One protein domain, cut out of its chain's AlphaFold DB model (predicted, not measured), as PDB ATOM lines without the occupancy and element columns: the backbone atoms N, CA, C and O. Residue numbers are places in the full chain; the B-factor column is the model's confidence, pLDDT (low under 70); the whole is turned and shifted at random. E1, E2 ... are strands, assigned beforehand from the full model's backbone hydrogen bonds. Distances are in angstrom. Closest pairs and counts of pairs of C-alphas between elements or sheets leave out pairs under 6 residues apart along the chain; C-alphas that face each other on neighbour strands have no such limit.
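AT A GLANCE: This is residues 34 to 187 of the 485 residues of the protein "DSL domain-containing protein" of Clytia hemisphaerica (UniProt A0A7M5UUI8). What would one see first? This is an elongated, loose sandwich of two four-stranded sheets, E5 E4 E9 E10 and E6 E1 E12 E11, only partly face to face, with the small hairpin of E2 and E3 as a head at one end of the long axis. What is it built of? The 154 printed residues, all strand by class, hold no named helix and twelve named strands, E1 to E12 in order along the chain; the three sheets, E5 - E4 - E9 - E10, E6 - E1 - E12 - E11 and E2 - E3, are antiparallel. The whole is only just loose, close to compact, with a radius of gyration of the C-alphas of 18.1 A and spans of 66 by 32 by 26 A.

IN THESE COORDINATES: Where are the longest strands? E10, residues 138 to 150, spans 35.9 A; E9, residues 124 to 135, 35.0 A; E4, residues 73 to 81, 26.0 A; and E5, residues 84 to 90, 17.6 A. C-alpha 138 is at (218.081, 91.928, 182.540). Where is the other four-stranded sheet? It has E12, residues 175 to 184, 29.9 A, ending with C-alpha 184 at (180.643, 111.866, 188.289); E11, residues 165 to 170, 16.0 A; E1, residues 34 to 36, beginning with C-alpha 34 at (206.741, 111.351, 192.947); and E6, residues 99 to 101. What remains? E2 is residues 56 to 58, E3 64 to 67, E7 105 to 107 and E8 114 to 118.

HOW THE PARTS SIT: How is the sheet with E10 paired? It is twisted; E9 and E10 form a hairpin at 167 degrees, with N 127 and O 147 2.8 A apart, and E10 bends by 53 degrees at residue 142. E4 pairs with E9 through N 76 and O 130, 2.8 A, and with E5 through N 79 and O 87, 2.9 A. How is the second sheet paired? E12 pairs with E11 through N 167 and O 178, 2.8 A, and with E1 through N 36 and O 175, 2.9 A; E6 pairs with E1 through N 35 and O 100, 2.8 A. Where do the sheets come closest? The closest C-alphas of E10 and E11, those of Ser 145 and Ser 169, are 6.2 A apart, while E9 and E12 are only just apart at 8.5 A. What of the rest? E2 and E3 are a hairpin, with N 57 and O 66 2.8 A apart. E7 and E8 pair with no named strand, though residues 105 to 107 of E7 pair with 110 to 111, antiparallel; E8 and E12 are near each other, with 10 pairs of C-alphas within 10 A.

THE WHOLE: How large is it? The two C-alphas farthest apart, those of Lys 60 and Asp 187, are 68.0 A apart. Are there cuts or long links? The printed part has no cut; the long links are E1 to E2, 19 residues, and E10 to E11, 14 residues. Where is confidence low? Residues 51 to 54 and 151 to 163 have pLDDT under 70; the mean of the printed part is 86.6.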
ATOM      1  N   SER A  34     205.304 111.529 192.719       96.50
ATOM      2  CA  SER A  34     206.741 111.351 192.947       96.50
ATOM      3  C   SER A  34     207.103 109.892 193.176       96.50
ATOM      4  O   SER A  34     206.316 109.141 193.756       96.50
ATOM      5  N   TYR A  35     208.317 109.516 192.792       96.75
ATOM      6  CA  TYR A  35     208.940 108.226 193.067       96.75
ATOM      7  C   TYR A  35     210.266 108.441 193.798       96.75
ATOM      8  O   TYR A  35     210.997 109.385 193.496       96.75
ATOM      9  N   ALA A  36     210.563 107.583 194.772       96.38
ATOM     10  CA  ALA A  36     211.797 107.640 195.539       96.38
ATOM     11  C   ALA A  36     212.294 106.242 195.931       96.38
ATOM     12  O   ALA A  36     211.629 105.528 196.682       96.38
ATOM     13  N   ASN A  37     213.511 105.911 195.515       95.25
ATOM     14  CA  ASN A  37     214.302 104.764 195.945       95.25
ATOM     15  C   ASN A  37     215.632 105.255 196.535       95.25
ATOM     16  O   ASN A  37     216.717 105.054 196.004       95.25
ATOM     17  N   GLN A  38     215.556 105.925 197.683       92.75
ATOM     18  CA  GLN A  38     216.702 106.597 198.315       92.75
ATOM     19  C   GLN A  38     217.895 105.685 198.647       92.75
ATOM     20  O   GLN A  38     218.942 106.178 199.053       92.75
ATOM     21  N   LYS A  39     217.717 104.363 198.591       92.38
ATOM     22  CA  LYS A  39     218.750 103.387 198.948       92.38
ATOM     23  C   LYS A  39     219.331 102.670 197.736       92.38
ATOM     24  O   LYS A  39     220.220 101.853 197.961       92.38
ATOM     25  N   HIS A  40     218.835 102.947 196.528       92.88
ATOM     26  CA  HIS A  40     219.251 102.300 195.284       92.88
ATOM     27  C   HIS A  40     219.187 100.767 195.372       92.88
ATOM     28  O   HIS A  40     220.128 100.040 195.038       92.88
ATOM     29  N   ARG A  41     218.104 100.271 195.984       91.88
ATOM     30  CA  ARG A  41     217.933  98.848 196.289       91.88
ATOM     31  C   ARG A  41     216.771  98.260 195.528       91.88
ATOM     32  O   ARG A  41     215.770  98.926 195.293       91.88
ATOM     33  N   MET A  42     216.906  96.971 195.264       92.06
ATOM     34  CA  MET A  42     215.843  96.116 194.774       92.06
ATOM     35  C   MET A  42     215.057  95.462 195.916       92.06
ATOM     36  O   MET A  42     215.481  95.454 197.078       92.06
ATOM     37  N   SER A  43     213.939  94.824 195.574       92.31
ATOM     38  CA  SER A  43     213.034  94.136 196.510       92.31
ATOM     39  C   SER A  43     213.711  93.016 197.313       92.31
ATOM     40  O   SER A  43     213.336  92.732 198.450       92.31
ATOM     41  N   ASN A  44     214.751  92.400 196.749       88.44
ATOM     42  CA  ASN A  44     215.582  91.374 197.388       88.44
ATOM     43  C   ASN A  44     216.650  91.959 198.346       88.44
ATOM     44  O   ASN A  44     217.403  91.207 198.970       88.44
ATOM     45  N   GLY A  45     216.730  93.288 198.468       87.81
ATOM     46  CA  GLY A  45     217.689  94.016 199.296       87.81
ATOM     47  C   GLY A  45     219.073  94.213 198.667       87.81
ATOM     48  O   GLY A  45     219.910  94.861 199.301       87.81
ATOM     49  N   ARG A  46     219.323  93.690 197.463       88.19
ATOM     50  CA  ARG A  46     220.547  93.909 196.673       88.19
ATOM     51  C   ARG A  46     220.562  95.316 196.069       88.19
ATOM     52  O   ARG A  46     219.532  95.992 196.068       88.19
ATOM     53  N   CYS A  47     221.734  95.772 195.641       89.94
ATOM     54  CA  CYS A  47     221.849  97.006 194.859       89.94
ATOM     55  C   CYS A  47     221.427  96.728 193.421       89.94
ATOM     56  O   CYS A  47     221.599  95.595 192.990       89.94
ATOM     57  N   CYS A  48     220.895  97.732 192.731       89.06
ATOM     58  CA  CYS A  48     220.468  97.624 191.333       89.06
ATOM     59  C   CYS A  48     221.619  97.146 190.430       89.06
ATOM     60  O   CYS A  48     221.623  96.014 189.964       89.06
ATOM     61  N   GLU A  49     222.722  97.891 190.428       82.00
ATOM     62  CA  GLU A  49     223.927  97.583 189.646       82.00
ATOM     63  C   GLU A  49     224.870  96.546 190.296       82.00
ATOM     64  O   GLU A  49     226.078  96.773 190.430       82.00
ATOM     65  N   GLU A  50     224.358  95.420 190.804       70.50
ATOM     66  CA  GLU A  50     225.217  94.459 191.508       70.50
ATOM     67  C   GLU A  50     226.181  93.716 190.569       70.50
ATOM     68  O   GLU A  50     225.771  92.957 189.695       70.50
ATOM     69  N   GLY A  51     227.486  93.843 190.831       64.00
ATOM     70  CA  GLY A  51     228.539  93.188 190.041       64.00
ATOM     71  C   GLY A  51     229.565  94.149 189.444       64.00
ATOM     72  O   GLY A  51     230.630  93.704 189.009       64.00
ATOM     73  N   LEU A  52     229.309  95.457 189.494       65.75
ATOM     74  CA  LEU A  52     230.318  96.471 189.192       65.75
ATOM     75  C   LEU A  52     231.254  96.649 190.397       65.75
ATOM     76  O   LEU A  52     230.821  96.706 191.541       65.75
ATOM     77  N   GLU A  53     232.563  96.796 190.169       59.00
ATOM     78  CA  GLU A  53     233.582  96.900 191.239       59.00
ATOM     79  C   GLU A  53     233.338  98.082 192.218       59.00
ATOM     80  O   GLU A  53     233.889  98.123 193.319       59.00
ATOM     81  N   LYS A  54     232.473  99.035 191.835       67.44
ATOM     82  CA  LYS A  54     232.078 100.237 192.594       67.44
ATOM     83  C   LYS A  54     230.568 100.335 192.856       67.44
ATOM     84  O   LYS A  54     230.078 101.420 193.154       67.44
ATOM     85  N   ASP A  55     229.840  99.231 192.743       77.12
ATOM     86  CA  ASP A  55     228.385  99.153 192.944       77.12
ATOM     87  C   ASP A  55     227.930  99.543 194.357       77.12
ATOM     88  O   ASP A  55     226.835 100.082 194.559       77.12
ATOM     89  N   CYS A  56     228.776  99.282 195.356       85.94
ATOM     90  CA  CYS A  56     228.474  99.625 196.728       85.94
ATOM     91  C   CYS A  56     229.677  99.718 197.663       85.94
ATOM     92  O   CYS A  56     230.714  99.061 197.504       85.94
ATOM     93  N   LYS A  57     229.495 100.481 198.745       89.00
ATOM     94  CA  LYS A  57     230.424 100.492 199.875       89.00
ATOM     95  C   LYS A  57     230.261  99.188 200.648       89.00
ATOM     96  O   LYS A  57     229.170  98.860 201.125       89.00
ATOM     97  N   ARG A  58     231.357  98.442 200.781       87.62
ATOM     98  CA  ARG A  58     231.413  97.167 201.508       87.62
ATOM     99  C   ARG A  58     232.042  97.358 202.887       87.62
ATOM    100  O   ARG A  58     232.939  98.178 203.074       87.62
ATOM    101  N   ASN A  59     231.562  96.608 203.873       87.94
ATOM    102  CA  ASN A  59     232.178  96.563 205.198       87.94
ATOM    103  C   ASN A  59     233.394  95.612 205.227       87.94
ATOM    104  O   ASN A  59     233.721  94.964 204.236       87.94
ATOM    105  N   LYS A  60     234.034  95.469 206.398       90.06
ATOM    106  CA  LYS A  60     235.205  94.589 206.598       90.06
ATOM    107  C   LYS A  60     234.960  93.109 206.259       90.06
ATOM    108  O   LYS A  60     235.916  92.390 206.006       90.06
ATOM    109  N   ASN A  61     233.703  92.664 206.236       89.06
ATOM    110  CA  ASN A  61     233.310  91.291 205.902       89.06
ATOM    111  C   ASN A  61     232.894  91.155 204.428       89.06
ATOM    112  O   ASN A  61     232.180  90.219 204.077       89.06
ATOM    113  N   ASN A  62     233.264  92.122 203.583       82.56
ATOM    114  CA  ASN A  62     232.881  92.210 202.175       82.56
ATOM    115  C   ASN A  62     231.357  92.271 201.933       82.56
ATOM    116  O   ASN A  62     230.883  92.004 200.831       82.56
ATOM    117  N   ARG A  63     230.567  92.634 202.955       84.81
ATOM    118  CA  ARG A  63     229.116  92.794 202.827       84.81
ATOM    119  C   ARG A  63     228.793  94.210 202.381       84.81
ATOM    120  O   ARG A  63     229.226  95.175 203.006       84.81
ATOM    121  N   CYS A  64     227.967  94.303 201.353       84.75
ATOM    122  CA  CYS A  64     227.425  95.545 200.835       84.75
ATOM    123  C   CYS A  64     226.547  96.263 201.881       84.75
ATOM    124  O   CYS A  64     225.546  95.699 202.338       84.75
ATOM    125  N   ILE A  65     226.928  97.477 202.294       88.19
ATOM    126  CA  ILE A  65     226.203  98.269 203.308       88.19
ATOM    127  C   ILE A  65     225.445  99.456 202.707       88.19
ATOM    128  O   ILE A  65     224.358  99.785 203.181       88.19
ATOM    129  N   GLU A  66     225.959 100.047 201.634       90.25
ATOM    130  CA  GLU A  66     225.404 101.252 201.013       90.25
ATOM    131  C   GLU A  66     225.615 101.170 199.505       90.25
ATOM    132  O   GLU A  66     226.760 101.133 199.059       90.25
ATOM    133  N   CYS A  67     224.522 101.093 198.749       91.12
ATOM    134  CA  CYS A  67     224.551 101.126 197.291       91.12
ATOM    135  C   CYS A  67     224.931 102.531 196.828       91.12
ATOM    136  O   CYS A  67     224.529 103.508 197.460       91.12
ATOM    137  N   THR A  68     225.733 102.625 195.773       89.56
ATOM    138  CA  THR A  68     226.275 103.906 195.288       89.56
ATOM    139  C   THR A  68     225.857 104.249 193.869       89.56
ATOM    140  O   THR A  68     226.111 105.367 193.432       89.56
ATOM    141  N   MET A  69     225.245 103.302 193.168       88.62
ATOM    142  CA  MET A  69     224.770 103.456 191.800       88.62
ATOM    143  C   MET A  69     223.254 103.538 191.796       88.62
ATOM    144  O   MET A  69     222.623 102.803 192.552       88.62
ATOM    145  N   GLU A  70     222.710 104.425 190.969       91.81
ATOM    146  CA  GLU A  70     221.270 104.584 190.807       91.81
ATOM    147  C   GLU A  70     220.681 103.455 189.964       91.81
ATOM    148  O   GLU A  70     221.375 102.894 189.124       91.81
ATOM    149  N   CYS A  71     219.415 103.130 190.204       92.44
ATOM    150  CA  CYS A  71     218.683 102.153 189.406       92.44
ATOM    151  C   CYS A  71     218.181 102.765 188.094       92.44
ATOM    152  O   CYS A  71     217.995 103.987 187.986       92.44
ATOM    153  N   ASP A  72     217.828 101.882 187.167       94.06
ATOM    154  CA  ASP A  72     217.264 102.200 185.863       94.06
ATOM    155  C   ASP A  72     215.783 101.783 185.825       94.06
ATOM    156  O   ASP A  72     215.422 100.748 185.248       94.06
ATOM    157  N   PRO A  73     214.867 102.529 186.482       95.19
ATOM    158  CA  PRO A  73     213.514 102.043 186.655       95.19
ATOM    159  C   PRO A  73     212.702 102.051 185.358       95.19
ATOM    160  O   PRO A  73     212.521 103.073 184.690       95.19
ATOM    161  N   GLN A  74     212.087 100.908 185.089       95.50
ATOM    162  CA  GLN A  74     210.947 100.716 184.206       95.50
ATOM    163  C   GLN A  74     209.690 100.449 185.044       95.50
ATOM    164  O   GLN A  74     209.702  99.640 185.975       95.50
ATOM    165  N   PHE A  75     208.568 101.075 184.687       96.56
ATOM    166  CA  PHE A  75     207.311 100.935 185.419       96.56
ATOM    167  C   PHE A  75     206.272 100.122 184.656       96.56
ATOM    168  O   PHE A  75     206.059 100.319 183.461       96.56
ATOM    169  N   LYS A  76     205.541  99.275 185.386       96.44
ATOM    170  CA  LYS A  76     204.273  98.686 184.945       96.44
ATOM    171  C   LYS A  76     203.146  99.183 185.840       96.44
ATOM    172  O   LYS A  76     203.123  98.889 187.037       96.44
ATOM    173  N   PHE A  77     202.205  99.904 185.243       96.75
ATOM    174  CA  PHE A  77     200.985 100.368 185.899       96.75
ATOM    175  C   PHE A  77     199.816  99.507 185.447       96.75
ATOM    176  O   PHE A  77     199.613  99.307 184.249       96.75
ATOM    177  N   GLU A  78     199.037  98.995 186.392       96.44
ATOM    178  CA  GLU A  78     197.928  98.094 186.094       96.44
ATOM    179  C   GLU A  78     196.706  98.446 186.939       96.44
ATOM    180  O   GLU A  78     196.818  98.647 188.146       96.44
ATOM    181  N   MET A  79     195.534  98.499 186.303       94.31
ATOM    182  CA  MET A  79     194.249  98.568 186.995       94.31
ATOM    183  C   MET A  79     193.425  97.334 186.660       94.31
ATOM    184  O   MET A  79     193.148  97.051 185.489       94.31
ATOM    185  N   ILE A  80     192.963  96.655 187.703       93.56
ATOM    186  CA  ILE A  80     192.031  95.537 187.617       93.56
ATOM    187  C   ILE A  80     190.717  95.956 188.266       93.56
ATOM    188  O   ILE A  80     190.699  96.425 189.400       93.56
ATOM    189  N   ARG A  81     189.606  95.752 187.565       91.31
ATOM    190  CA  ARG A  81     188.250  95.943 188.076       91.31
ATOM    191  C   ARG A  81     187.515  94.613 188.017       91.31
ATOM    192  O   ARG A  81     187.399  94.036 186.947       91.31
ATOM    193  N   ASN A  82     186.994  94.129 189.144       89.38
ATOM    194  CA  ASN A  82     186.240  92.864 189.211       89.38
ATOM    195  C   ASN A  82     186.956  91.677 188.528       89.38
ATOM    196  O   ASN A  82     186.323  90.874 187.852       89.38
ATOM    197  N   ASN A  83     188.274  91.571 188.722       88.88
ATOM    198  CA  ASN A  83     189.164  90.575 188.104       88.88
ATOM    199  C   ASN A  83     189.410  90.738 186.593       88.88
ATOM    200  O   ASN A  83     190.086  89.901 186.001       88.88
ATOM    201  N   GLU A  84     188.939  91.819 185.977       92.19
ATOM    202  CA  GLU A  84     189.243  92.166 184.590       92.19
ATOM    203  C   GLU A  84     190.247  93.314 184.536       92.19
ATOM    204  O   GLU A  84     190.112  94.322 185.233       92.19
ATOM    205  N   ARG A  85     191.278  93.178 183.703       94.00
ATOM    206  CA  ARG A  85     192.278  94.231 183.512       94.00
ATOM    207  C   ARG A  85     191.699  95.335 182.628       94.00
ATOM    208  O   ARG A  85     191.472  95.113 181.443       94.00
ATOM    209  N   VAL A  86     191.500  96.519 183.204       92.88
ATOM    210  CA  VAL A  86     190.911  97.692 182.527       92.88
ATOM    211  C   VAL A  86     191.952  98.735 182.116       92.88
ATOM    212  O   VAL A  86     191.673  99.572 181.266       92.88
ATOM    213  N   MET A  87     193.155  98.680 182.693       94.56
ATOM    214  CA  MET A  87     194.288  99.539 182.337       94.56
ATOM    215  C   MET A  87     195.583  98.745 182.447       94.56
ATOM    216  O   MET A  87     195.770  98.008 183.418       94.56
ATOM    217  N   PHE A  88     196.485  98.929 181.488       96.19
ATOM    218  CA  PHE A  88     197.844  98.418 181.571       96.19
ATOM    219  C   PHE A  88     198.791  99.306 180.772       96.19
ATOM    220  O   PHE A  88     198.589  99.491 179.573       96.19
ATOM    221  N   TYR A  89     199.834  99.800 181.428       97.12
ATOM    222  CA  TYR A  89     200.903 100.568 180.805       97.12
ATOM    223  C   TYR A  89     202.254 100.003 181.221       97.12
ATOM    224  O   TYR A  89     202.441  99.627 182.376       97.12
ATOM    225  N   ASN A  90     203.186  99.965 180.274       95.44
ATOM    226  CA  ASN A  90     204.591  99.681 180.519       95.44
ATOM    227  C   ASN A  90     205.391 100.871 179.999       95.44
ATOM    228  O   ASN A  90     205.149 101.277 178.862       95.44
ATOM    229  N   THR A  91     206.289 101.418 180.810       96.00
ATOM    230  CA  THR A  91     207.108 102.556 180.393       96.00
ATOM    231  C   THR A  91     208.417 102.105 179.747       96.00
ATOM    232  O   THR A  91     208.840 100.951 179.877       96.00
ATOM    233  N   SER A  92     209.103 103.019 179.076       94.19
ATOM    234  CA  SER A  92     210.528 102.902 178.818       94.19
ATOM    235  C   SER A  92     211.313 102.953 180.130       94.19
ATOM    236  O   SER A  92     210.818 103.426 181.161       94.19
ATOM    237  N   THR A  93     212.545 102.463 180.076       94.50
ATOM    238  CA  THR A  93     213.525 102.611 181.149       94.50
ATOM    239  C   THR A  93     213.872 104.087 181.337       94.50
ATOM    240  O   THR A  93     213.986 104.840 180.364       94.50
ATOM    241  N   LEU A  94     214.012 104.510 182.589       93.75
ATOM    242  CA  LEU A  94     214.573 105.804 182.951       93.75
ATOM    243  C   LEU A  94     215.993 105.581 183.472       93.75
ATOM    244  O   LEU A  94     216.151 105.151 184.603       93.75
ATOM    245  N   GLU A  95     217.002 105.885 182.663       92.38
ATOM    246  CA  GLU A  95     218.408 105.679 183.037       92.38
ATOM    247  C   GLU A  95     218.802 106.538 184.247       92.38
ATOM    248  O   GLU A  95     218.615 107.763 184.235       92.38
ATOM    249  N   HIS A  96     219.356 105.874 185.259       90.50
ATOM    250  CA  HIS A  96     219.941 106.405 186.484       90.50
ATOM    251  C   HIS A  96     219.000 107.375 187.204       90.50
ATOM    252  O   HIS A  96     219.253 108.578 187.319       90.50
ATOM    253  N   LYS A  97     217.836 106.869 187.632       93.00
ATOM    254  CA  LYS A  97     216.796 107.691 188.270       93.00
ATOM    255  C   LYS A  97     216.087 107.009 189.421       93.00
ATOM    256  O   LYS A  97     214.990 106.486 189.272       93.00
ATOM    257  N   ASP A  98     216.597 107.208 190.627       92.00
ATOM    258  CA  ASP A  98     215.914 106.711 191.823       92.00
ATOM    259  C   ASP A  98     214.914 107.678 192.447       92.00
ATOM    260  O   ASP A  98     213.999 107.244 193.142       92.00
ATOM    261  N   ASN A  99     215.079 108.988 192.256       96.00
ATOM    262  CA  ASN A  99     214.246 109.990 192.920       96.00
ATOM    263  C   ASN A  99     213.822 111.061 191.921       96.00
ATOM    264  O   ASN A  99     214.657 111.814 191.422       96.00
ATOM    265  N   PHE A 100     212.529 111.131 191.618       96.44
ATOM    266  CA  PHE A 100     212.008 112.084 190.646       96.44
ATOM    267  C   PHE A 100     210.506 112.317 190.809       96.44
ATOM    268  O   PHE A 100     209.780 111.498 191.374       96.44
ATOM    269  N   ASP A 101     210.043 113.425 190.238       97.12
ATOM    270  CA  ASP A 101     208.624 113.718 190.088       97.12
ATOM    271  C   ASP A 101     208.127 113.267 188.713       97.12
ATOM    272  O   ASP A 101     208.779 113.481 187.682       97.12
ATOM    273  N   PHE A 102     206.959 112.631 188.691       96.75
ATOM    274  CA  PHE A 102     206.314 112.221 187.451       96.75
ATOM    275  C   PHE A 102     205.820 113.451 186.689       96.75
ATOM    276  O   PHE A 102     205.197 114.354 187.246       96.75
ATOM    277  N   LYS A 103     206.068 113.469 185.378       96.69
ATOM    278  CA  LYS A 103     205.556 114.510 184.479       96.69
ATOM    279  C   LYS A 103     204.081 114.268 184.163       96.69
ATOM    280  O   LYS A 103     203.590 113.153 184.327       96.69
ATOM    281  N   ASP A 104     203.393 115.288 183.650       96.00
ATOM    282  CA  ASP A 104     202.009 115.150 183.165       96.00
ATOM    283  C   ASP A 104     201.914 114.270 181.897       96.00
ATOM    284  O   ASP A 104     200.877 113.688 181.596       96.00
ATOM    285  N   VAL A 105     203.018 114.123 181.162       96.75
ATOM    286  CA  VAL A 105     203.155 113.167 180.057       96.75
ATOM    287  C   VAL A 105     204.341 112.271 180.381       96.75
ATOM    288  O   VAL A 105     205.475 112.753 180.424       96.75
ATOM    289  N   LEU A 106     204.077 110.990 180.648       95.81
ATOM    290  CA  LEU A 106     205.136 110.011 180.912       95.81
ATOM    291  C   LEU A 106     205.809 109.627 179.597       95.81
ATOM    292  O   LEU A 106     207.027 109.679 179.484       95.81
ATOM    293  N   GLU A 107     204.984 109.342 178.591       94.38
ATOM    294  CA  GLU A 107     205.365 108.983 177.225       94.38
ATOM    295  C   GLU A 107     204.292 109.460 176.237       94.38
ATOM    296  O   GLU A 107     203.173 109.760 176.661       94.38
ATOM    297  N   PRO A 108     204.563 109.487 174.915       93.19
ATOM    298  CA  PRO A 108     203.591 109.951 173.919       93.19
ATOM    299  C   PRO A 108     202.195 109.316 174.051       93.19
ATOM    300  O   PRO A 108     201.188 109.998 173.874       93.19
ATOM    301  N   ASN A 109     202.134 108.034 174.433       93.00
ATOM    302  CA  ASN A 109     200.889 107.275 174.594       93.00
ATOM    303  C   ASN A 109     200.484 107.043 176.061       93.00
ATOM    304  O   ASN A 109     199.508 106.338 176.317       93.00
ATOM    305  N   ILE A 110     201.224 107.604 177.023       95.50
ATOM    306  CA  ILE A 110     201.002 107.396 178.456       95.50
ATOM    307  C   ILE A 110     200.893 108.762 179.137       95.50
ATOM    308  O   ILE A 110     201.887 109.424 179.442       95.50
ATOM    309  N   GLN A 111     199.651 109.183 179.366       96.38
ATOM    310  CA  GLN A 111     199.312 110.445 180.021       96.38
ATOM    311  C   GLN A 111     199.261 110.276 181.544       96.38
ATOM    312  O   GLN A 111     198.950 109.195 182.036       96.38
ATOM    313  N   ASN A 112     199.524 111.345 182.286       96.56
ATOM    314  CA  ASN A 112     199.399 111.415 183.738       96.56
ATOM    315  C   ASN A 112     198.627 112.702 184.099       96.56
ATOM    316  O   ASN A 112     199.158 113.801 183.958       96.56
ATOM    317  N   PRO A 113     197.371 112.620 184.562       96.06
ATOM    318  CA  PRO A 113     196.743 111.468 185.200       96.06
ATOM    319  C   PRO A 113     196.274 110.371 184.241       96.06
ATOM    320  O   PRO A 113     195.876 110.634 183.108       96.06
ATOM    321  N   PHE A 114     196.228 109.139 184.748       95.12
ATOM    322  CA  PHE A 114     195.483 108.056 184.119       95.12
ATOM    323  C   PHE A 114     193.989 108.294 184.321       95.12
ATOM    324  O   PHE A 114     193.532 108.420 185.458       95.12
ATOM    325  N   ILE A 115     193.235 108.333 183.224       91.88
ATOM    326  CA  ILE A 115     191.788 108.560 183.238       91.88
ATOM    327  C   ILE A 115     191.088 107.271 182.825       91.88
ATOM    328  O   ILE A 115     191.287 106.767 181.719       91.88
ATOM    329  N   LEU A 116     190.248 106.749 183.713       90.19
ATOM    330  CA  LEU A 116     189.387 105.605 183.445       90.19
ATOM    331  C   LEU A 116     187.940 106.058 183.443       90.19
ATOM    332  O   LEU A 116     187.388 106.384 184.495       90.19
ATOM    333  N   ASN A 117     187.325 106.030 182.268       89.12
ATOM    334  CA  ASN A 117     185.891 106.229 182.143       89.12
ATOM    335  C   ASN A 117     185.185 104.953 182.608       89.12
ATOM    336  O   ASN A 117     185.482 103.848 182.148       89.12
ATOM    337  N   LEU A 118     184.281 105.108 183.562       84.44
ATOM    338  CA  LEU A 118     183.556 104.026 184.201       84.44
ATOM    339  C   LEU A 118     182.072 104.295 184.037       84.44
ATOM    340  O   LEU A 118     181.604 105.379 184.363       84.44
ATOM    341  N   SER A 119     181.328 103.269 183.634       82.69
ATOM    342  CA  SER A 119     179.875 103.363 183.670       82.69
ATOM    343  C   SER A 119     179.403 103.581 185.111       82.69
ATOM    344  O   SER A 119     178.755 104.545 185.440       82.69
ATOM    345  N   SER A 120     179.789 102.758 186.070       81.88
ATOM    346  CA  SER A 120     179.525 103.076 187.483       81.88
ATOM    347  C   SER A 120     180.757 102.844 188.312       81.88
ATOM    348  O   SER A 120     181.540 101.928 188.031       81.88
ATOM    349  N   PHE A 121     180.905 103.609 189.387       80.50
ATOM    350  CA  PHE A 121     181.848 103.264 190.434       80.50
ATOM    351  C   PHE A 121     181.218 102.192 191.304       80.50
ATOM    352  O   PHE A 121     180.631 102.463 192.341       80.50
ATOM    353  N   LYS A 122     181.268 100.960 190.785       83.31
ATOM    354  CA  LYS A 122     180.812  99.714 191.408       83.31
ATOM    355  C   LYS A 122     181.847  98.620 191.251       83.31
ATOM    356  O   LYS A 122     182.381  98.419 190.155       83.31
ATOM    357  N   GLY A 123     182.043  97.876 192.336       83.75
ATOM    358  CA  GLY A 123     182.918  96.715 192.386       83.75
ATOM    359  C   GLY A 123     184.212  96.959 193.152       83.75
ATOM    360  O   GLY A 123     184.325  97.908 193.931       83.75
ATOM    361  N   ASN A 124     185.159  96.056 192.916       87.75
ATOM    362  CA  ASN A 124     186.491  96.083 193.503       87.75
ATOM    363  C   ASN A 124     187.491  96.541 192.444       87.75
ATOM    364  O   ASN A 124     187.480  96.036 191.319       87.75
ATOM    365  N   PHE A 125     188.355  97.463 192.833       89.06
ATOM    366  CA  PHE A 125     189.424  98.035 192.037       89.06
ATOM    367  C   PHE A 125     190.754  97.671 192.683       89.06
ATOM    368  O   PHE A 125     190.910  97.806 193.896       89.06
ATOM    369  N   THR A 126     191.710  97.251 191.870       92.50
ATOM    370  CA  THR A 126     193.084  97.005 192.290       92.50
ATOM    371  C   THR A 126     194.000  97.801 191.383       92.50
ATOM    372  O   THR A 126     194.055  97.521 190.188       92.50
ATOM    373  N   PHE A 127     194.707  98.778 191.943       93.56
ATOM    374  CA  PHE A 127     195.753  99.516 191.249       93.56
ATOM    375  C   PHE A 127     197.120  99.006 191.688       93.56
ATOM    376  O   PHE A 127     197.405  98.949 192.884       93.56
ATOM    377  N   SER A 128     197.968  98.659 190.730       94.38
ATOM    378  CA  SER A 128     199.317  98.170 190.982       94.38
ATOM    379  C   SER A 128     200.347  99.080 190.326       94.38
ATOM    380  O   SER A 128     200.239  99.399 189.141       94.38
ATOM    381  N   ILE A 129     201.362  99.454 191.104       95.69
ATOM    382  CA  ILE A 129     202.572 100.139 190.647       95.69
ATOM    383  C   ILE A 129     203.723  99.154 190.827       95.69
ATOM    384  O   ILE A 129     204.071  98.808 191.957       95.69
ATOM    385  N   LYS A 130     204.292  98.685 189.721       95.62
ATOM    386  CA  LYS A 130     205.449  97.786 189.715       95.62
ATOM    387  C   LYS A 130     206.631  98.527 189.109       95.62
ATOM    388  O   LYS A 130     206.485  99.091 188.027       95.62
ATOM    389  N   SER A 131     207.773  98.507 189.783       95.88
ATOM    390  CA  SER A 131     209.033  99.056 189.274       95.88
ATOM    391  C   SER A 131     210.060  97.945 189.124       95.88
ATOM    392  O   SER A 131     210.191  97.101 190.015       95.88
ATOM    393  N   PHE A 132     210.784  97.965 188.015       95.06
ATOM    394  CA  PHE A 132     211.842  97.023 187.678       95.06
ATOM    395  C   PHE A 132     213.096  97.797 187.314       95.06
ATOM    396  O   PHE A 132     212.985  98.834 186.680       95.06
ATOM    397  N   ASP A 133     214.245  97.281 187.695       93.12
ATOM    398  CA  ASP A 133     215.545  97.712 187.222       93.12
ATOM    399  C   ASP A 133     215.763  97.036 185.870       93.12
ATOM    400  O   ASP A 133     215.658  95.810 185.793       93.12
ATOM    401  N   HIS A 134     215.893  97.811 184.795       91.56
ATOM    402  CA  HIS A 134     216.019  97.263 183.445       91.56
ATOM    403  C   HIS A 134     217.287  97.770 182.777       91.56
ATOM    404  O   HIS A 134     217.297  98.868 182.222       91.56
ATOM    405  N   ASP A 135     218.300  96.913 182.783       82.56
ATOM    406  CA  ASP A 135     219.652  97.170 182.306       82.56
ATOM    407  C   ASP A 135     220.105  96.084 181.302       82.56
ATOM    408  O   ASP A 135     219.324  95.241 180.840       82.56
ATOM    409  N   ASP A 136     221.395  96.087 180.958       76.62
ATOM    410  CA  ASP A 136     222.008  95.073 180.089       76.62
ATOM    411  C   ASP A 136     222.067  93.668 180.735       76.62
ATOM    412  O   ASP A 136     222.298  92.676 180.032       76.62
ATOM    413  N   GLN A 137     221.886  93.559 182.057       71.38
ATOM    414  CA  GLN A 137     221.890  92.293 182.802       71.38
ATOM    415  C   GLN A 137     220.503  91.646 182.851       71.38
ATOM    416  O   GLN A 137     220.398  90.420 182.995       71.38
ATOM    417  N   GLY A 138     219.437  92.429 182.678       81.50
ATOM    418  CA  GLY A 138     218.081  91.928 182.540       81.50
ATOM    419  C   GLY A 138     217.034  92.855 183.142       81.50
ATOM    420  O   GLY A 138     217.139  94.070 183.100       81.50
ATOM    421  N   ILE A 139     215.949  92.253 183.632       86.25
ATOM    422  CA  ILE A 139     214.838  92.972 184.261       86.25
ATOM    423  C   ILE A 139     214.657  92.413 185.664       86.25
ATOM    424  O   ILE A 139     214.084  91.328 185.827       86.25
ATOM    425  N   ASP A 140     215.086  93.172 186.666       90.25
ATOM    426  CA  ASP A 140     215.032  92.770 188.065       90.25
ATOM    427  C   ASP A 140     213.971  93.554 188.862       90.25
ATOM    428  O   ASP A 140     213.826  94.763 188.709       90.25
ATOM    429  N   PRO A 141     213.168  92.919 189.739       93.19
ATOM    430  CA  PRO A 141     212.120  93.636 190.468       93.19
ATOM    431  C   PRO A 141     212.668  94.584 191.547       93.19
ATOM    432  O   PRO A 141     213.201  94.142 192.575       93.19
ATOM    433  N   ILE A 142     212.414  95.886 191.391       94.06
ATOM    434  CA  ILE A 142     212.697  96.886 192.428       94.06
ATOM    435  C   ILE A 142     211.632  96.826 193.520       94.06
ATOM    436  O   ILE A 142     211.960  96.674 194.693       94.06
ATOM    437  N   ASP A 143     210.354  96.934 193.155       94.19
ATOM    438  CA  ASP A 143     209.259  96.962 194.130       94.19
ATOM    439  C   ASP A 143     207.899  96.723 193.469       94.19
ATOM    440  O   ASP A 143     207.718  96.947 192.267       94.19
ATOM    441  N   GLU A 144     206.922  96.316 194.275       93.62
ATOM    442  CA  GLU A 144     205.526  96.175 193.865       93.62
ATOM    443  C   GLU A 144     204.606  96.727 194.956       93.62
ATOM    444  O   GLU A 144     204.543  96.218 196.075       93.62
ATOM    445  N   SER A 145     203.857  97.773 194.614       90.69
ATOM    446  CA  SER A 145     202.825  98.358 195.468       90.69
ATOM    447  C   SER A 145     201.442  98.034 194.911       90.69
ATOM    448  O   SER A 145     201.153  98.340 193.755       90.69
ATOM    449  N   ILE A 146     200.575  97.441 195.736       90.62
ATOM    450  CA  ILE A 146     199.207  97.056 195.362       90.62
ATOM    451  C   ILE A 146     198.215  97.802 196.250       90.62
ATOM    452  O   ILE A 146     198.285  97.729 197.477       90.62
ATOM    453  N   PHE A 147     197.253  98.468 195.624       88.38
ATOM    454  CA  PHE A 147     196.190  99.204 196.287       88.38
ATOM    455  C   PHE A 147     194.841  98.629 195.915       88.38
ATOM    456  O   PHE A 147     194.510  98.549 194.737       88.38
ATOM    457  N   GLN A 148     194.057  98.252 196.918       87.19
ATOM    458  CA  GLN A 148     192.718  97.717 196.724       87.19
ATOM    459  C   GLN A 148     191.688  98.704 197.258       87.19
ATOM    460  O   GLN A 148     191.781  99.169 198.392       87.19
ATOM    461  N   PHE A 149     190.685  98.991 196.440       80.12
ATOM    462  CA  PHE A 149     189.587  99.887 196.766       80.12
ATOM    463  C   PHE A 149     188.281  99.207 196.382       80.12
ATOM    464  O   PHE A 149     188.206  98.503 195.378       80.12
ATOM    465  N   ASN A 150     187.219  99.420 197.144       74.69
ATOM    466  CA  ASN A 150     185.887  99.024 196.714       74.69
ATOM    467  C   ASN A 150     184.866 100.091 197.101       74.69
ATOM    468  O   ASN A 150     185.154 100.979 197.896       74.69
ATOM    469  N   THR A 151     183.663 100.009 196.546       65.44
ATOM    470  CA  THR A 151     182.618 101.017 196.790       65.44
ATOM    471  C   THR A 151     182.103 101.095 198.214       65.44
ATOM    472  O   THR A 151     181.537 102.110 198.599       65.44
ATOM    473  N   LYS A 152     182.238 100.012 198.980       61.94
ATOM    474  CA  LYS A 152     181.769  99.916 200.367       61.94
ATOM    475  C   LYS A 152     182.865 100.285 201.370       61.94
ATOM    476  O   LYS A 152     182.552 100.726 202.465       61.94
ATOM    477  N   SER A 153     184.126 100.066 200.995       49.56
ATOM    478  CA  SER A 153     185.359 100.352 201.733       49.56
ATOM    479  C   SER A 153     186.025 101.634 201.260       49.56
ATOM    480  O   SER A 153     187.155 101.917 201.660       49.56
ATOM    481  N   MET A 154     185.361 102.384 200.381       52.09
ATOM    482  CA  MET A 154     185.542 103.816 200.286       52.09
ATOM    483  C   MET A 154     185.165 104.345 201.672       52.09
ATOM    484  O   MET A 154     184.028 104.725 201.944       52.09
ATOM    485  N   ASP A 155     186.136 104.279 202.587       46.31
ATOM    486  CA  ASP A 155     186.228 105.179 203.721       46.31
ATOM    487  C   ASP A 155     185.783 106.543 203.207       46.31
ATOM    488  O   ASP A 155     186.123 106.916 202.082       46.31
ATOM    489  N   THR A 156     185.036 107.277 204.020       49.19
ATOM    490  CA  THR A 156     184.394 108.577 203.745       49.19
ATOM    491  C   THR A 156     185.251 109.648 203.033       49.19
ATOM    492  O   THR A 156     184.756 110.729 202.738       49.19
ATOM    493  N   LYS A 157     186.526 109.365 202.752       51.75
ATOM    494  CA  LYS A 157     187.571 110.203 202.171       51.75
ATOM    495  C   LYS A 157     187.571 110.273 200.645       51.75
ATOM    496  O   LYS A 157     187.753 111.362 200.124       51.75
ATOM    497  N   ILE A 158     187.385 109.167 199.919       59.62
ATOM    498  CA  ILE A 158     187.247 109.233 198.453       59.62
ATOM    499  C   ILE A 158     185.742 109.157 198.217       59.62
ATOM    500  O   ILE A 158     185.160 108.111 198.431       59.62
ATOM    501  N   GLN A 159     185.073 110.241 197.849       63.53
ATOM    502  CA  GLN A 159     183.709 110.154 197.315       63.53
ATOM    503  C   GLN A 159     183.701 110.805 195.933       63.53
ATOM    504  O   GLN A 159     184.582 111.621 195.638       63.53
ATOM    505  N   PRO A 160     182.750 110.445 195.063       66.12
ATOM    506  CA  PRO A 160     182.588 111.145 193.805       66.12
ATOM    507  C   PRO A 160     182.399 112.641 194.032       66.12
ATOM    508  O   PRO A 160     181.636 113.038 194.909       66.12
ATOM    509  N   ASN A 161     183.085 113.458 193.236       68.06
ATOM    510  CA  ASN A 161     183.034 114.923 193.304       68.06
ATOM    511  C   ASN A 161     183.541 115.532 194.632       68.06
ATOM    512  O   ASN A 161     183.435 116.746 194.810       68.06
ATOM    513  N   ASN A 162     184.125 114.729 195.532       67.88
ATOM    514  CA  ASN A 162     184.838 115.220 196.714       67.88
ATOM    515  C   ASN A 162     186.288 115.611 196.378       67.88
ATOM    516  O   ASN A 162     186.766 115.485 195.247       67.88
ATOM    517  N   GLU A 163     186.995 116.105 197.395       66.38
ATOM    518  CA  GLU A 163     188.406 116.462 197.312       66.38
ATOM    519  C   GLU A 163     189.298 115.288 196.879       66.38
ATOM    520  O   GLU A 163     189.010 114.108 197.084       66.38
ATOM    521  N   THR A 164     190.417 115.644 196.252       75.31
ATOM    522  CA  THR A 164     191.416 114.691 195.769       75.31
ATOM    523  C   THR A 164     192.102 114.006 196.945       75.31
ATOM    524  O   THR A 164     192.627 114.681 197.830       75.31
ATOM    525  N   VAL A 165     192.150 112.672 196.946       78.56
ATOM    526  CA  VAL A 165     192.788 111.923 198.031       78.56
ATOM    527  C   VAL A 165     194.244 111.655 197.700       78.56
ATOM    528  O   VAL A 165     194.568 111.056 196.676       78.56
ATOM    529  N   TYR A 166     195.120 112.097 198.598       79.56
ATOM    530  CA  TYR A 166     196.556 111.868 198.528       79.56
ATOM    531  C   TYR A 166     196.910 110.509 199.131       79.56
ATOM    532  O   TYR A 166     196.563 110.222 200.279       79.56
ATOM    533  N   LEU A 167     197.611 109.679 198.365       81.94
ATOM    534  CA  LEU A 167     198.048 108.348 198.762       81.94
ATOM    535  C   LEU A 167     199.565 108.220 198.617       81.94
ATOM    536  O   LEU A 167     200.196 108.793 197.730       81.94
ATOM    537  N   CYS A 168     200.149 107.435 199.513       80.19
ATOM    538  CA  CYS A 168     201.571 107.134 199.527       80.19
ATOM    539  C   CYS A 168     201.744 105.617 199.527       80.19
ATOM    540  O   CYS A 168     201.293 104.934 200.449       80.19
ATOM    541  N   SER A 169     202.393 105.089 198.494       78.56
ATOM    542  CA  SER A 169     202.943 103.742 198.503       78.56
ATOM    543  C   SER A 169     204.192 103.758 199.367       78.56
ATOM    544  O   SER A 169     205.124 104.513 199.112       78.56
ATOM    545  N   SER A 170     204.192 102.960 200.428       77.75
ATOM    546  CA  SER A 170     205.423 102.564 201.105       77.75
ATOM    547  C   SER A 170     205.667 101.120 200.706       77.75
ATOM    548  O   SER A 170     205.166 100.207 201.361       77.75
ATOM    549  N   GLY A 171     206.334 100.941 199.566       76.81
ATOM    550  CA  GLY A 171     206.782  99.626 199.129       76.81
ATOM    551  C   GLY A 171     207.892  99.094 200.040       76.81
ATOM    552  O   GLY A 171     208.191  99.668 201.094       76.81
ATOM    553  N   ILE A 172     208.507  97.978 199.656       85.44
ATOM    554  CA  ILE A 172     209.583  97.363 200.448       85.44
ATOM    555  C   ILE A 172     210.800  98.297 200.519       85.44
ATOM    556  O   ILE A 172     211.422  98.437 201.577       85.44
ATOM    557  N   VAL A 173     211.139  98.930 199.395       90.50
ATOM    558  CA  VAL A 173     212.338  99.776 199.255       90.50
ATOM    559  C   VAL A 173     212.029 101.155 198.681       90.50
ATOM    560  O   VAL A 173     212.806 102.087 198.900       90.50
ATOM    561  N   THR A 174     210.875 101.312 198.033       94.19
ATOM    562  CA  THR A 174     210.467 102.546 197.358       94.19
ATOM    563  C   THR A 174     209.359 103.285 198.097       94.19
ATOM    564  O   THR A 174     208.591 102.718 198.882       94.19
ATOM    565  N   LYS A 175     209.244 104.580 197.805       94.19
ATOM    566  CA  LYS A 175     208.080 105.396 198.141       94.19
ATOM    567  C   LYS A 175     207.520 106.036 196.884       94.19
ATOM    568  O   LYS A 175     208.237 106.772 196.211       94.19
ATOM    569  N   THR A 176     206.242 105.803 196.601       93.62
ATOM    570  CA  THR A 176     205.559 106.428 195.460       93.62
ATOM    571  C   THR A 176     204.348 107.215 195.929       93.62
ATOM    572  O   THR A 176     203.406 106.647 196.474       93.62
ATOM    573  N   ASN A 177     204.340 108.522 195.698       93.88
ATOM    574  CA  ASN A 177     203.182 109.360 195.988       93.88
ATOM    575  C   ASN A 177     202.298 109.479 194.751       93.88
ATOM    576  O   ASN A 177     202.789 109.706 193.643       93.88
ATOM    577  N   PHE A 178     200.991 109.372 194.946       93.75
ATOM    578  CA  PHE A 178     200.002 109.574 193.897       93.75
ATOM    579  C   PHE A 178     198.693 110.067 194.502       93.75
ATOM    580  O   PHE A 178     198.428 109.893 195.690       93.75
ATOM    581  N   THR A 179     197.848 110.675 193.688       90.81
ATOM    582  CA  THR A 179     196.491 111.029 194.087       90.81
ATOM    583  C   THR A 179     195.477 110.220 193.319       90.81
ATOM    584  O   THR A 179     195.675 109.928 192.140       90.81
ATOM    585  N   ILE A 180     194.355 109.944 193.970       87.12
ATOM    586  CA  ILE A 180     193.177 109.374 193.337       87.12
ATOM    587  C   ILE A 180     191.987 110.298 193.571       87.12
ATOM    588  O   ILE A 180     191.756 110.779 194.685       87.12
ATOM    589  N   ARG A 181     191.219 110.547 192.516       84.94
ATOM    590  CA  ARG A 181     189.907 111.178 192.632       84.94
ATOM    591  C   ARG A 181     188.916 110.502 191.710       84.94
ATOM    592  O   ARG A 181     189.282 109.965 190.665       84.94
ATOM    593  N   TYR A 182     187.658 110.541 192.110       82.81
ATOM    594  CA  TYR A 182     186.559 110.050 191.305       82.81
ATOM    595  C   TYR A 182     185.564 111.184 191.079       82.81
ATOM    596  O   TYR A 182     185.290 111.964 191.991       82.81
ATOM    597  N   VAL A 183     185.075 111.306 189.852       84.75
ATOM    598  CA  VAL A 183     184.235 112.424 189.418       84.75
ATOM    599  C   VAL A 183     183.044 111.847 188.666       84.75
ATOM    600  O   VAL A 183     183.241 111.078 187.723       84.75
ATOM    601  N   CYS A 184     181.826 112.189 189.081       85.81
ATOM    602  CA  CYS A 184     180.643 111.866 188.289       85.81
ATOM    603  C   CYS A 184     180.605 112.741 187.044       85.81
ATOM    604  O   CYS A 184     181.027 113.901 187.078       85.81
ATOM    605  N   ASP A 185     180.064 112.206 185.957       86.44
ATOM    606  CA  ASP A 185     179.718 113.055 184.829       86.44
ATOM    607  C   ASP A 185     178.519 113.947 185.177       86.44
ATOM    608  O   ASP A 185     177.882 113.797 186.224       86.44
ATOM    609  N   ALA A 186     178.253 114.927 184.313       85.88
ATOM    610  CA  ALA A 186     177.155 115.863 184.506       85.88
ATOM    611  C   ALA A 186     175.840 115.111 184.750       85.88
ATOM    612  O   ALA A 186     175.575 114.093 184.114       85.88
ATOM    613  N   ASP A 187     175.046 115.623 185.688       87.81
ATOM    614  CA  ASP A 187     173.738 115.085 186.070       87.81
ATOM    615  C   ASP A 187     173.764 113.685 186.715       87.81
ATOM    616  O   ASP A 187     172.708 113.147 187.049       87.81
TER     617      ASP A 187